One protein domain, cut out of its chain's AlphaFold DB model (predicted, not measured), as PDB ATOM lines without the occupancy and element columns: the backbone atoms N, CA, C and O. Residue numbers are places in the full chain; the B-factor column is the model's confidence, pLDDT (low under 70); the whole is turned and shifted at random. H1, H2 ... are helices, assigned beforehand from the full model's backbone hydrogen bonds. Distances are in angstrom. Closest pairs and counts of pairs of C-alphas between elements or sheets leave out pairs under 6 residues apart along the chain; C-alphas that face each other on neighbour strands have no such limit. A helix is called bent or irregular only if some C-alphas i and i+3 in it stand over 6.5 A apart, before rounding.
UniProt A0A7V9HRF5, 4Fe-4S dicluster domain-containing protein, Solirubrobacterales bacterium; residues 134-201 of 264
ATOM      1  N   ARG A 134      -5.943 -10.604  12.146       83.94
ATOM      2  CA  ARG A 134      -4.515 -10.277  12.054       83.94
ATOM      3  C   ARG A 134      -3.737 -10.780  13.265       83.94
ATOM      4  O   ARG A 134      -2.683 -11.382  13.115       83.94
ATOM      5  N   ARG A 135      -4.267 -10.609  14.482       84.00
ATOM      6  CA  ARG A 135      -3.617 -11.158  15.689       84.00
ATOM      7  C   ARG A 135      -3.561 -12.679  15.670       84.00
ATOM      8  O   ARG A 135      -2.593 -13.257  16.153       84.00
ATOM      9  N   HIS A 136      -4.600 -13.318  15.138       88.31
ATOM     10  CA  HIS A 136      -4.633 -14.766  14.988       88.31
ATOM     11  C   HIS A 136      -3.597 -15.261  13.982       88.31
ATOM     12  O   HIS A 136      -2.861 -16.196  14.282       88.31
ATOM     13  N   GLU A 137      -3.508 -14.607  12.827       88.69
ATOM     14  CA  GLU A 137      -2.503 -14.886  11.802       88.69
ATOM     15  C   GLU A 137      -1.081 -14.672  12.346       88.69
ATOM     16  O   GLU A 137      -0.266 -15.592  12.283       88.69
ATOM     17  N   HIS A 138      -0.819 -13.549  13.021       86.62
ATOM     18  CA  HIS A 138       0.482 -13.269  13.632       86.62
ATOM     19  C   HIS A 138       0.853 -14.280  14.732       86.62
ATOM     20  O   HIS A 138       1.998 -14.714  14.840       86.62
ATOM     21  N   ALA A 139      -0.111 -14.691  15.561       88.81
ATOM     22  CA  ALA A 139       0.104 -15.744  16.552       88.81
ATOM     23  C   ALA A 139       0.406 -17.092  15.882       88.81
ATOM     24  O   ALA A 139       1.292 -17.825  16.321       88.81
ATOM     25  N   PHE A 140      -0.312 -17.419  14.809       91.44
ATOM     26  CA  PHE A 140      -0.127 -18.649  14.051       91.44
ATOM     27  C   PHE A 140       1.284 -18.740  13.468       91.44
ATOM     28  O   PHE A 140       1.989 -19.721  13.722       91.44
ATOM     29  N   THR A 141       1.722 -17.704  12.750       89.69
ATOM     30  CA  THR A 141       3.045 -17.658  12.114       89.69
ATOM     31  C   THR A 141       4.160 -17.692  13.155       89.69
ATOM     32  O   THR A 141       5.040 -18.548  13.070       89.69
ATOM     33  N   LYS A 142       4.061 -16.886  14.217       89.50
ATOM     34  CA  LYS A 142       5.049 -16.833  15.307       89.50
ATOM     35  C   LYS A 142       5.186 -18.144  16.083       89.50
ATOM     36  O   LYS A 142       6.278 -18.505  16.531       89.50
ATOM     37  N   ILE A 143       4.091 -18.881  16.280       89.50
ATOM     38  CA  ILE A 143       4.143 -20.197  16.931       89.50
ATOM     39  C   ILE A 143       4.913 -21.186  16.058       89.50
ATOM     40  O   ILE A 143       5.773 -21.896  16.589       89.50
ATOM     41  N   ILE A 144       4.628 -21.216  14.753       90.94
ATOM     42  CA  ILE A 144       5.305 -22.107  13.806       90.94
ATOM     43  C   ILE A 144       6.781 -21.742  13.698       90.94
ATOM     44  O   ILE A 144       7.617 -22.630  13.823       90.94
ATOM     45  N   GLU A 145       7.110 -20.462  13.564       90.06
ATOM     46  CA  GLU A 145       8.489 -19.974  13.513       90.06
ATOM     47  C   GLU A 145       9.277 -20.408  14.761       90.06
ATOM     48  O   GLU A 145      10.343 -21.015  14.675       90.06
ATOM     49  N   ARG A 146       8.706 -20.211  15.957       88.75
ATOM     50  CA  ARG A 146       9.371 -20.549  17.225       88.75
ATOM     51  C   ARG A 146       9.488 -22.056  17.464       88.75
ATOM     52  O   ARG A 146      10.474 -22.519  18.043       88.75
ATOM     53  N   LYS A 147       8.463 -22.840  17.114       88.25
ATOM     54  CA  LYS A 147       8.375 -24.268  17.482       88.25
ATOM     55  C   LYS A 147       8.671 -25.236  16.340       88.25
ATOM     56  O   LYS A 147       8.913 -26.408  16.621       88.25
ATOM     57  N   GLY A 148       8.648 -24.790  15.090       89.81
ATOM     58  CA  GLY A 148       8.648 -25.651  13.903       89.81
ATOM     59  C   GLY A 148       7.383 -26.507  13.763       89.81
ATOM     60  O   GLY A 148       7.388 -27.503  13.049       89.81
ATOM     61  N   THR A 149       6.326 -26.192  14.516       89.62
ATOM     62  CA  THR A 149       5.009 -26.846  14.469       89.62
ATOM     63  C   THR A 149       3.964 -25.875  14.989       89.62
ATOM     64  O   THR A 149       4.262 -25.055  15.862       89.62
ATOM     65  N   LEU A 150       2.730 -26.008  14.512       88.81
ATOM     66  CA  LEU A 150       1.602 -25.334  15.134       88.81
ATOM     67  C   LEU A 150       1.298 -25.997  16.485       88.81
ATOM     68  O   LEU A 150       1.288 -27.219  16.583       88.81
ATOM     69  N   ASP A 151       1.090 -25.184  17.517       86.88
ATOM     70  CA  ASP A 151       0.580 -25.606  18.821       86.88
ATOM     71  C   ASP A 151      -0.755 -24.894  19.044       86.88
ATOM     72  O   ASP A 151      -0.796 -23.723  19.438       86.88
ATOM     73  N   GLU A 152      -1.856 -25.589  18.759       83.50
ATOM     74  CA  GLU A 152      -3.205 -25.017  18.786       83.50
ATOM     75  C   GLU A 152      -3.599 -24.533  20.187       83.50
ATOM     76  O   GLU A 152      -4.402 -23.607  20.327       83.50
ATOM     77  N   SER A 153      -3.009 -25.117  21.237       80.88
ATOM     78  CA  SER A 153      -3.262 -24.710  22.622       80.88
ATOM     79  C   SER A 153      -2.661 -23.337  22.941       80.88
ATOM     80  O   SER A 153      -3.263 -22.553  23.679       80.88
ATOM     81  N   LEU A 154      -1.511 -23.010  22.340       81.62
ATOM     82  CA  LEU A 154      -0.908 -21.678  22.420       81.62
ATOM     83  C   LEU A 154      -1.576 -20.691  21.475       81.62
ATOM     84  O   LEU A 154      -1.667 -19.514  21.814       81.62
ATOM     85  N   LEU A 155      -2.075 -21.162  20.331       86.38
ATOM     86  CA  LEU A 155      -2.690 -20.306  19.323       86.38
ATOM     87  C   LEU A 155      -3.830 -19.480  19.909       86.38
ATOM     88  O   LEU A 155      -3.856 -18.266  19.722       86.38
ATOM     89  N   LEU A 156      -4.727 -20.099  20.681       80.56
ATOM     90  CA  LEU A 156      -5.824 -19.378  21.331       80.56
ATOM     91  C   LEU A 156      -5.304 -18.286  22.280       80.56
ATOM     92  O   LEU A 156      -5.824 -17.174  22.303       80.56
ATOM     93  N   GLN A 157      -4.269 -18.591  23.060       78.12
ATOM     94  CA  GLN A 157      -3.723 -17.645  24.028       78.12
ATOM     95  C   GLN A 157      -3.020 -16.478  23.344       78.12
ATOM     96  O   GLN A 157      -3.302 -15.329  23.670       78.12
ATOM     97  N   GLU A 158      -2.152 -16.764  22.376       81.69
ATOM     98  CA  GLU A 158      -1.392 -15.741  21.662       81.69
ATOM     99  C   GLU A 158      -2.287 -14.896  20.743       81.69
ATOM    100  O   GLU A 158      -2.047 -13.699  20.618       81.69
ATOM    101  N   SER A 159      -3.372 -15.467  20.203       83.12
ATOM    102  CA  SER A 159      -4.351 -14.723  19.393       83.12
ATOM    103  C   SER A 159      -5.139 -13.700  20.218       83.12
ATOM    104  O   SER A 159      -5.378 -12.593  19.751       83.12
ATOM    105  N   PHE A 160      -5.597 -14.062  21.424       77.19
ATOM    106  CA  PHE A 160      -6.507 -13.225  22.230       77.19
ATOM    107  C   PHE A 160      -5.799 -12.388  23.305       77.19
ATOM    108  O   PHE A 160      -6.327 -11.368  23.757       77.19
ATOM    109  N   ALA A 161      -4.623 -12.819  23.750       72.12
ATOM    110  CA  ALA A 161      -3.843 -12.169  24.793       72.12
ATOM    111  C   ALA A 161      -2.345 -12.251  24.453       72.12
ATOM    112  O   ALA A 161      -1.605 -12.962  25.142       72.12
ATOM    113  N   PRO A 162      -1.883 -11.528  23.413       65.00
ATOM    114  CA  PRO A 162      -0.468 -11.482  23.072       65.00
ATOM    115  C   PRO A 162       0.331 -10.996  24.290       65.00
ATOM    116  O   PRO A 162       0.080  -9.924  24.846       65.00
ATOM    117  N   GLY A 163       1.266 -11.816  24.760       58.47
ATOM    118  CA  GLY A 163       1.994 -11.554  25.995       58.47
ATOM    119  C   GLY A 163       3.162 -12.506  26.214       58.47
ATOM    120  O   GLY A 163       3.287 -13.547  25.572       58.47
ATOM    121  N   VAL A 164       4.041 -12.131  27.141       51.22
ATOM    122  CA  VAL A 164       5.139 -12.985  27.605       51.22
ATOM    123  C   VAL A 164       4.548 -14.166  28.378       51.22
ATOM    124  O   VAL A 164       3.626 -13.974  29.177       51.22
ATOM    125  N   ILE A 165       5.091 -15.367  28.155       47.69
ATOM    126  CA  ILE A 165       4.747 -16.616  28.855       47.69
ATOM    127  C   ILE A 165       4.464 -16.326  30.344       47.69
ATOM    128  O   ILE A 165       5.343 -15.867  31.071       47.69
ATOM    129  N   GLY A 166       3.222 -16.555  30.789       47.03
ATOM    130  CA  GLY A 166       2.805 -16.381  32.188       47.03
ATOM    131  C   GLY A 166       2.158 -15.037  32.560       47.03
ATOM    132  O   GLY A 166       1.708 -14.896  33.697       47.03
ATOM    133  N   LYS A 167       2.042 -14.061  31.646       50.44
ATOM    134  CA  LYS A 167       1.272 -12.821  31.876       50.44
ATOM    135  C   LYS A 167       0.221 -12.612  30.788       50.44
ATOM    136  O   LYS A 167       0.476 -11.955  29.784       50.44
ATOM    137  N   LEU A 168      -0.985 -13.128  31.032       57.38
ATOM    138  CA  LEU A 168      -2.164 -12.792  30.235       57.38
ATOM    139  C   LEU A 168      -2.491 -11.301  30.417       57.38
ATOM    140  O   LEU A 168      -2.791 -10.861  31.527       57.38
ATOM    141  N   LYS A 169      -2.475 -10.532  29.326       58.38
ATOM    142  CA  LYS A 169      -3.075  -9.190  29.263       58.38
ATOM    143  C   LYS A 169      -4.189  -9.174  28.209       58.38
ATOM    144  O   LYS A 169      -4.009  -8.577  27.152       58.38
ATOM    145  N   PRO A 170      -5.313  -9.874  28.440       66.56
ATOM    146  CA  PRO A 170      -6.403  -9.889  27.479       66.56
ATOM    147  C   PRO A 170      -7.019  -8.490  27.373       66.56
ATOM    148  O   PRO A 170      -7.260  -7.825  28.384       66.56
ATOM    149  N   SER A 171      -7.290  -8.047  26.148       67.44
ATOM    150  CA  SER A 171      -8.090  -6.843  25.922       67.44
ATOM    151  C   SER A 171      -9.549  -7.088  26.341       67.44
ATOM    152  O   SER A 171     -10.017  -8.228  26.374       67.44
ATOM    153  N   LEU A 172     -10.308  -6.028  26.639       69.19
ATOM    154  CA  LEU A 172     -11.735  -6.160  26.982       69.19
ATOM    155  C   LEU A 172     -12.544  -6.845  25.864       69.19
ATOM    156  O   LEU A 172     -13.433  -7.652  26.146       69.19
ATOM    157  N   ALA A 173     -12.200  -6.572  24.602       68.31
ATOM    158  CA  ALA A 173     -12.797  -7.226  23.440       68.31
ATOM    159  C   ALA A 173     -12.489  -8.734  23.413       68.31
ATOM    160  O   ALA A 173     -13.395  -9.546  23.214       68.31
ATOM    161  N   ALA A 174     -11.245  -9.120  23.711       69.25
ATOM    162  CA  ALA A 174     -10.847 -10.521  23.796       69.25
ATOM    163  C   ALA A 174     -11.600 -11.274  24.903       69.25
ATOM    164  O   ALA A 174     -12.074 -12.386  24.670       69.25
ATOM    165  N   ILE A 175     -11.787 -10.659  26.079       75.56
ATOM    166  CA  ILE A 175     -12.575 -11.249  27.178       75.56
ATOM    167  C   ILE A 175     -14.016 -11.500  26.726       75.56
ATOM    168  O   ILE A 175     -14.542 -12.596  26.923       75.56
ATOM    169  N   LYS A 176     -14.652 -10.510  26.088       78.94
ATOM    170  CA  LYS A 176     -16.023 -10.641  25.575       78.94
ATOM    171  C   LYS A 176     -16.141 -11.794  24.570       78.94
ATOM    172  O   LYS A 176     -17.064 -12.597  24.687       78.94
ATOM    173  N   SER A 177     -15.195 -11.909  23.637       73.75
ATOM    174  CA  SER A 177     -15.160 -12.988  22.639       73.75
ATOM    175  C   SER A 177     -14.972 -14.377  23.273       73.75
ATOM    176  O   SER A 177     -15.667 -15.341  22.934       73.75
ATOM    177  N   LEU A 178     -14.085 -14.486  24.266       75.69
ATOM    178  CA  LEU A 178     -13.876 -15.722  25.030       75.69
ATOM    179  C   LEU A 178     -15.140 -16.148  25.785       75.69
ATOM    180  O   LEU A 178     -15.508 -17.321  25.748       75.69
ATOM    181  N   LEU A 179     -15.847 -15.201  26.413       82.88
ATOM    182  CA  LEU A 179     -17.114 -15.473  27.101       82.88
ATOM    183  C   LEU A 179     -18.194 -15.984  26.135       82.88
ATOM    184  O   LEU A 179     -18.901 -16.938  26.460       82.88
ATOM    185  N   GLN A 180     -18.290 -15.409  24.933       83.31
ATOM    186  CA  GLN A 180     -19.216 -15.876  23.890       83.31
ATOM    187  C   GLN A 180     -18.905 -17.302  23.409       83.31
ATOM    188  O   GLN A 180     -19.804 -18.008  22.959       83.31
ATOM    189  N   SER A 181     -17.659 -17.756  23.559       80.94
ATOM    190  CA  SER A 181     -17.211 -19.090  23.143       80.94
ATOM    191  C   SER A 181     -17.485 -20.189  24.184       80.94
ATOM    192  O   SER A 181     -17.408 -21.381  23.866       80.94
ATOM    193  N   ILE A 182     -17.860 -19.827  25.420       86.81
ATOM    194  CA  ILE A 182     -18.116 -20.773  26.522       86.81
ATOM    195  C   ILE A 182     -19.177 -21.837  26.175       86.81
ATOM    196  O   ILE A 182     -18.915 -23.018  26.417       86.81
ATOM    197  N   PRO A 183     -20.348 -21.511  25.587       91.00
ATOM    198  CA  PRO A 183     -21.357 -22.522  25.255       91.00
ATOM    199  C   PRO A 183     -20.836 -23.591  24.285       91.00
ATOM    200  O   PRO A 183     -21.121 -24.782  24.445       91.00
ATOM    201  N   THR A 184     -20.027 -23.180  23.306       86.00
ATOM    202  CA  THR A 184     -19.377 -24.079  22.344       86.00
ATOM    203  C   THR A 184     -18.366 -24.976  23.042       86.00
ATOM    204  O   THR A 184     -18.361 -26.188  22.810       86.00
ATOM    205  N   ALA A 185     -17.573 -24.416  23.960       83.50
ATOM    206  CA  ALA A 185     -16.628 -25.186  24.758       83.50
ATOM    207  C   ALA A 185     -17.344 -26.244  25.621       83.50
ATOM    208  O   ALA A 185     -16.994 -27.424  25.583       83.50
ATOM    209  N   ILE A 186     -18.422 -25.866  26.316       87.50
ATOM    210  CA  ILE A 186     -19.239 -26.795  27.116       87.50
ATOM    211  C   ILE A 186     -19.809 -27.914  26.235       87.50
ATOM    212  O   ILE A 186     -19.746 -29.090  26.604       87.50
ATOM    213  N   ARG A 187     -20.327 -27.582  25.045       88.31
ATOM    214  CA  ARG A 187     -20.817 -28.578  24.079       88.31
ATOM    215  C   ARG A 187     -19.693 -29.513  23.622       88.31
ATOM    216  O   ARG A 187     -19.921 -30.720  23.548       88.31
ATOM    217  N   GLY A 188     -18.495 -29.002  23.348       85.56
ATOM    218  CA  GLY A 188     -17.331 -29.808  22.962       85.56
ATOM    219  C   GLY A 188     -16.893 -30.790  24.054       85.56
ATOM    220  O   GLY A 188     -16.614 -31.953  23.759       85.56
ATOM    221  N   ILE A 189     -16.928 -30.364  25.319       85.69
ATOM    222  CA  ILE A 189     -16.659 -31.229  26.478       85.69
ATOM    223  C   ILE A 189     -17.753 -32.295  26.603       85.69
ATOM    224  O   ILE A 189     -17.455 -33.488  26.645       85.69
ATOM    225  N   ARG A 190     -19.030 -31.888  26.582       89.19
ATOM    226  CA  ARG A 190     -20.179 -32.797  26.737       89.19
ATOM    227  C   ARG A 190     -20.264 -33.845  25.627       89.19
ATOM    228  O   ARG A 190     -20.653 -34.977  25.885       89.19
ATOM    229  N   THR A 191     -19.897 -33.478  24.402       89.19
ATOM    230  CA  THR A 191     -19.876 -34.394  23.246       89.19
ATOM    231  C   THR A 191     -18.622 -35.268  23.194       89.19
ATOM    232  O   THR A 191     -18.495 -36.095  22.297       89.19
ATOM    233  N   GLY A 192     -17.687 -35.110  24.137       81.62
ATOM    234  CA  GLY A 192     -16.435 -35.863  24.164       81.62
ATOM    235  C   GLY A 192     -15.440 -35.470  23.068       81.62
ATOM    236  O   GLY A 192     -14.431 -36.151  22.904       81.62
ATOM    237  N   LYS A 193     -15.687 -34.373  22.344       79.06
ATOM    238  CA  LYS A 193     -14.788 -33.855  21.303       79.06
ATOM    239  C   LYS A 193     -13.548 -33.163  21.883       79.06
ATOM    240  O   LYS A 193     -12.551 -33.033  21.191       79.06
ATOM    241  N   MET A 194     -13.583 -32.784  23.165       74.75
ATOM    242  CA  MET A 194     -12.444 -32.230  23.912       74.75
ATOM    243  C   MET A 194     -12.030 -33.139  25.078       74.75
ATOM    244  O   MET A 194     -12.073 -32.747  26.240       74.75
ATOM    245  N   ARG A 195     -11.675 -34.398  24.784       65.62
ATOM    246  CA  ARG A 195     -11.256 -35.386  25.803       65.62
ATOM    247  C   ARG A 195      -9.768 -35.342  26.150       65.62
ATOM    248  O   ARG A 195      -9.388 -35.772  27.235       65.62
ATOM    249  N   SER A 196      -8.914 -34.830  25.267       67.31
ATOM    250  CA  SER A 196      -7.467 -34.790  25.494       67.31
ATOM    251  C   SER A 196      -7.054 -33.538  26.267       67.31
ATOM    252  O   SER A 196      -6.443 -32.632  25.708       67.31
ATOM    253  N   VAL A 197      -7.372 -33.500  27.562       63.84
ATOM    254  CA  VAL A 197      -6.993 -32.406  28.477       63.84
ATOM    255  C   VAL A 197      -5.491 -32.064  28.424       63.84
ATOM    256  O   VAL A 197      -5.182 -30.877  28.401       63.84
ATOM    257  N   PRO A 198      -4.548 -33.025  28.291       65.81
ATOM    258  CA  PRO A 198      -3.127 -32.693  28.151       65.81
ATOM    259  C   PRO A 198      -2.796 -31.885  26.890       65.81
ATOM    260  O   PRO A 198      -1.916 -31.038  26.937       65.81
ATOM    261  N   LYS A 199      -3.528 -32.097  25.783       66.19
ATOM    262  CA  LYS A 199      -3.345 -31.342  24.527       66.19
ATOM    263  C   LYS A 199      -3.907 -29.918  24.597       66.19
ATOM    264  O   LYS A 199      -3.713 -29.143  23.674       66.19
ATOM    265  N   LEU A 200      -4.634 -29.592  25.664       66.62
ATOM    266  CA  LEU A 200      -5.140 -28.249  25.937       66.62
ATOM    267  C   LEU A 200      -4.207 -27.469  26.871       66.62
ATOM    268  O   LEU A 200      -4.476 -26.300  27.133       66.62
ATOM    269  N   ILE A 201      -3.141 -28.095  27.390       68.94
ATOM    270  CA  ILE A 201      -2.160 -27.422  28.242       68.94
ATOM    271  C   ILE A 201      -1.216 -26.621  27.337       68.94
ATOM    272  O   ILE A 201      -0.446 -27.228  26.587       68.94
TER     273      ILE A 201
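What this domain is: This is residues 134 to 201 of the 264 residues of the protein "4Fe-4S dicluster domain-containing protein" of Solirubrobacterales bacterium (UniProt A0A7V9HRF5). The chain makes an open ring: a helical hairpin, H1 and H2, forms one side, and the long bent helix H3 arches away from one end of H2, with H4 coming back to the other end of H2. The middle of the ring, between H2 and the arms of H3, is empty, and residues 179 to 184, which belong to H3, stick out free at the bend. The printed part has 68 residues with four named helices, in the order H1, H2, H3, H4, and no named strand; the class is all helix. It is only just compact, close to loose, with a radius of gyration of the C-alphas of 13.0 A, and the C-alphas span 33 by 29 by 22 A.

How they stand to each other: The longest helix, H3, residues 172 to 190, was assigned as one helix by its hydrogen bonds but is bent: C-alphas 180 and 183 are 7.1 A apart. Its arms, H3a, residues 172 to 180, and H3b, residues 183 to 190, stand at a steep tilt of 46 degrees. H3a is close to but not clearly touching H2, residues 152 to 160; their closest C-alphas, those of Phe 160 and Ala 174, are 5.3 A apart. H3a and H2 run opposite ways at a steep tilt of 46 degrees. H2 touches H1, residues 134 to 147, with the closest C-alphas, those of His 136 and Ser 159, 4.4 A apart. H1 and H2 form a helical hairpin, opposite ways at a steep tilt of 41 degrees. H4, residues 197 to 200, is close to but not clearly touching H2, with the closest C-alphas, those of Ser 153 and Leu 200, 5.2 A apart. H3b is apart from H1, H2 and H4. In H1, H3a and H3b every O i to N i+4 pair is within hydrogen-bond range; in H2 3 of 5 are, and H4 is too short for such a pair.

Where its parts are: H3a runs 12.6 A from C-alpha 172 at (-11.735, -6.160, 26.982), and H3b runs 10.4 A to C-alpha 190 at (-20.179, -32.797, 26.737). H1 measures 19.8 A from C-alpha 134 at (-4.515, -10.277, 12.054) to C-alpha 147. H2 measures 12.7 A and is neither bent nor irregular, but only just: C-alphas 153 and 156 are 6.1 A apart. H4, the shortest, ends at C-alpha 200 at (-5.140, -28.249, 25.937).

The domain as a whole: The two C-alphas farthest apart, those of Glu 145 and Arg 190, are 34.1 A apart. The printed part has no cut. The link from H2 to H3, 11 residues, is long; that from H3 to H4 is short and that from H1 to H2 tight. The mean pLDDT of the printed part is 77.9, and residues 162 to 174 and 195 to 201 are under 70.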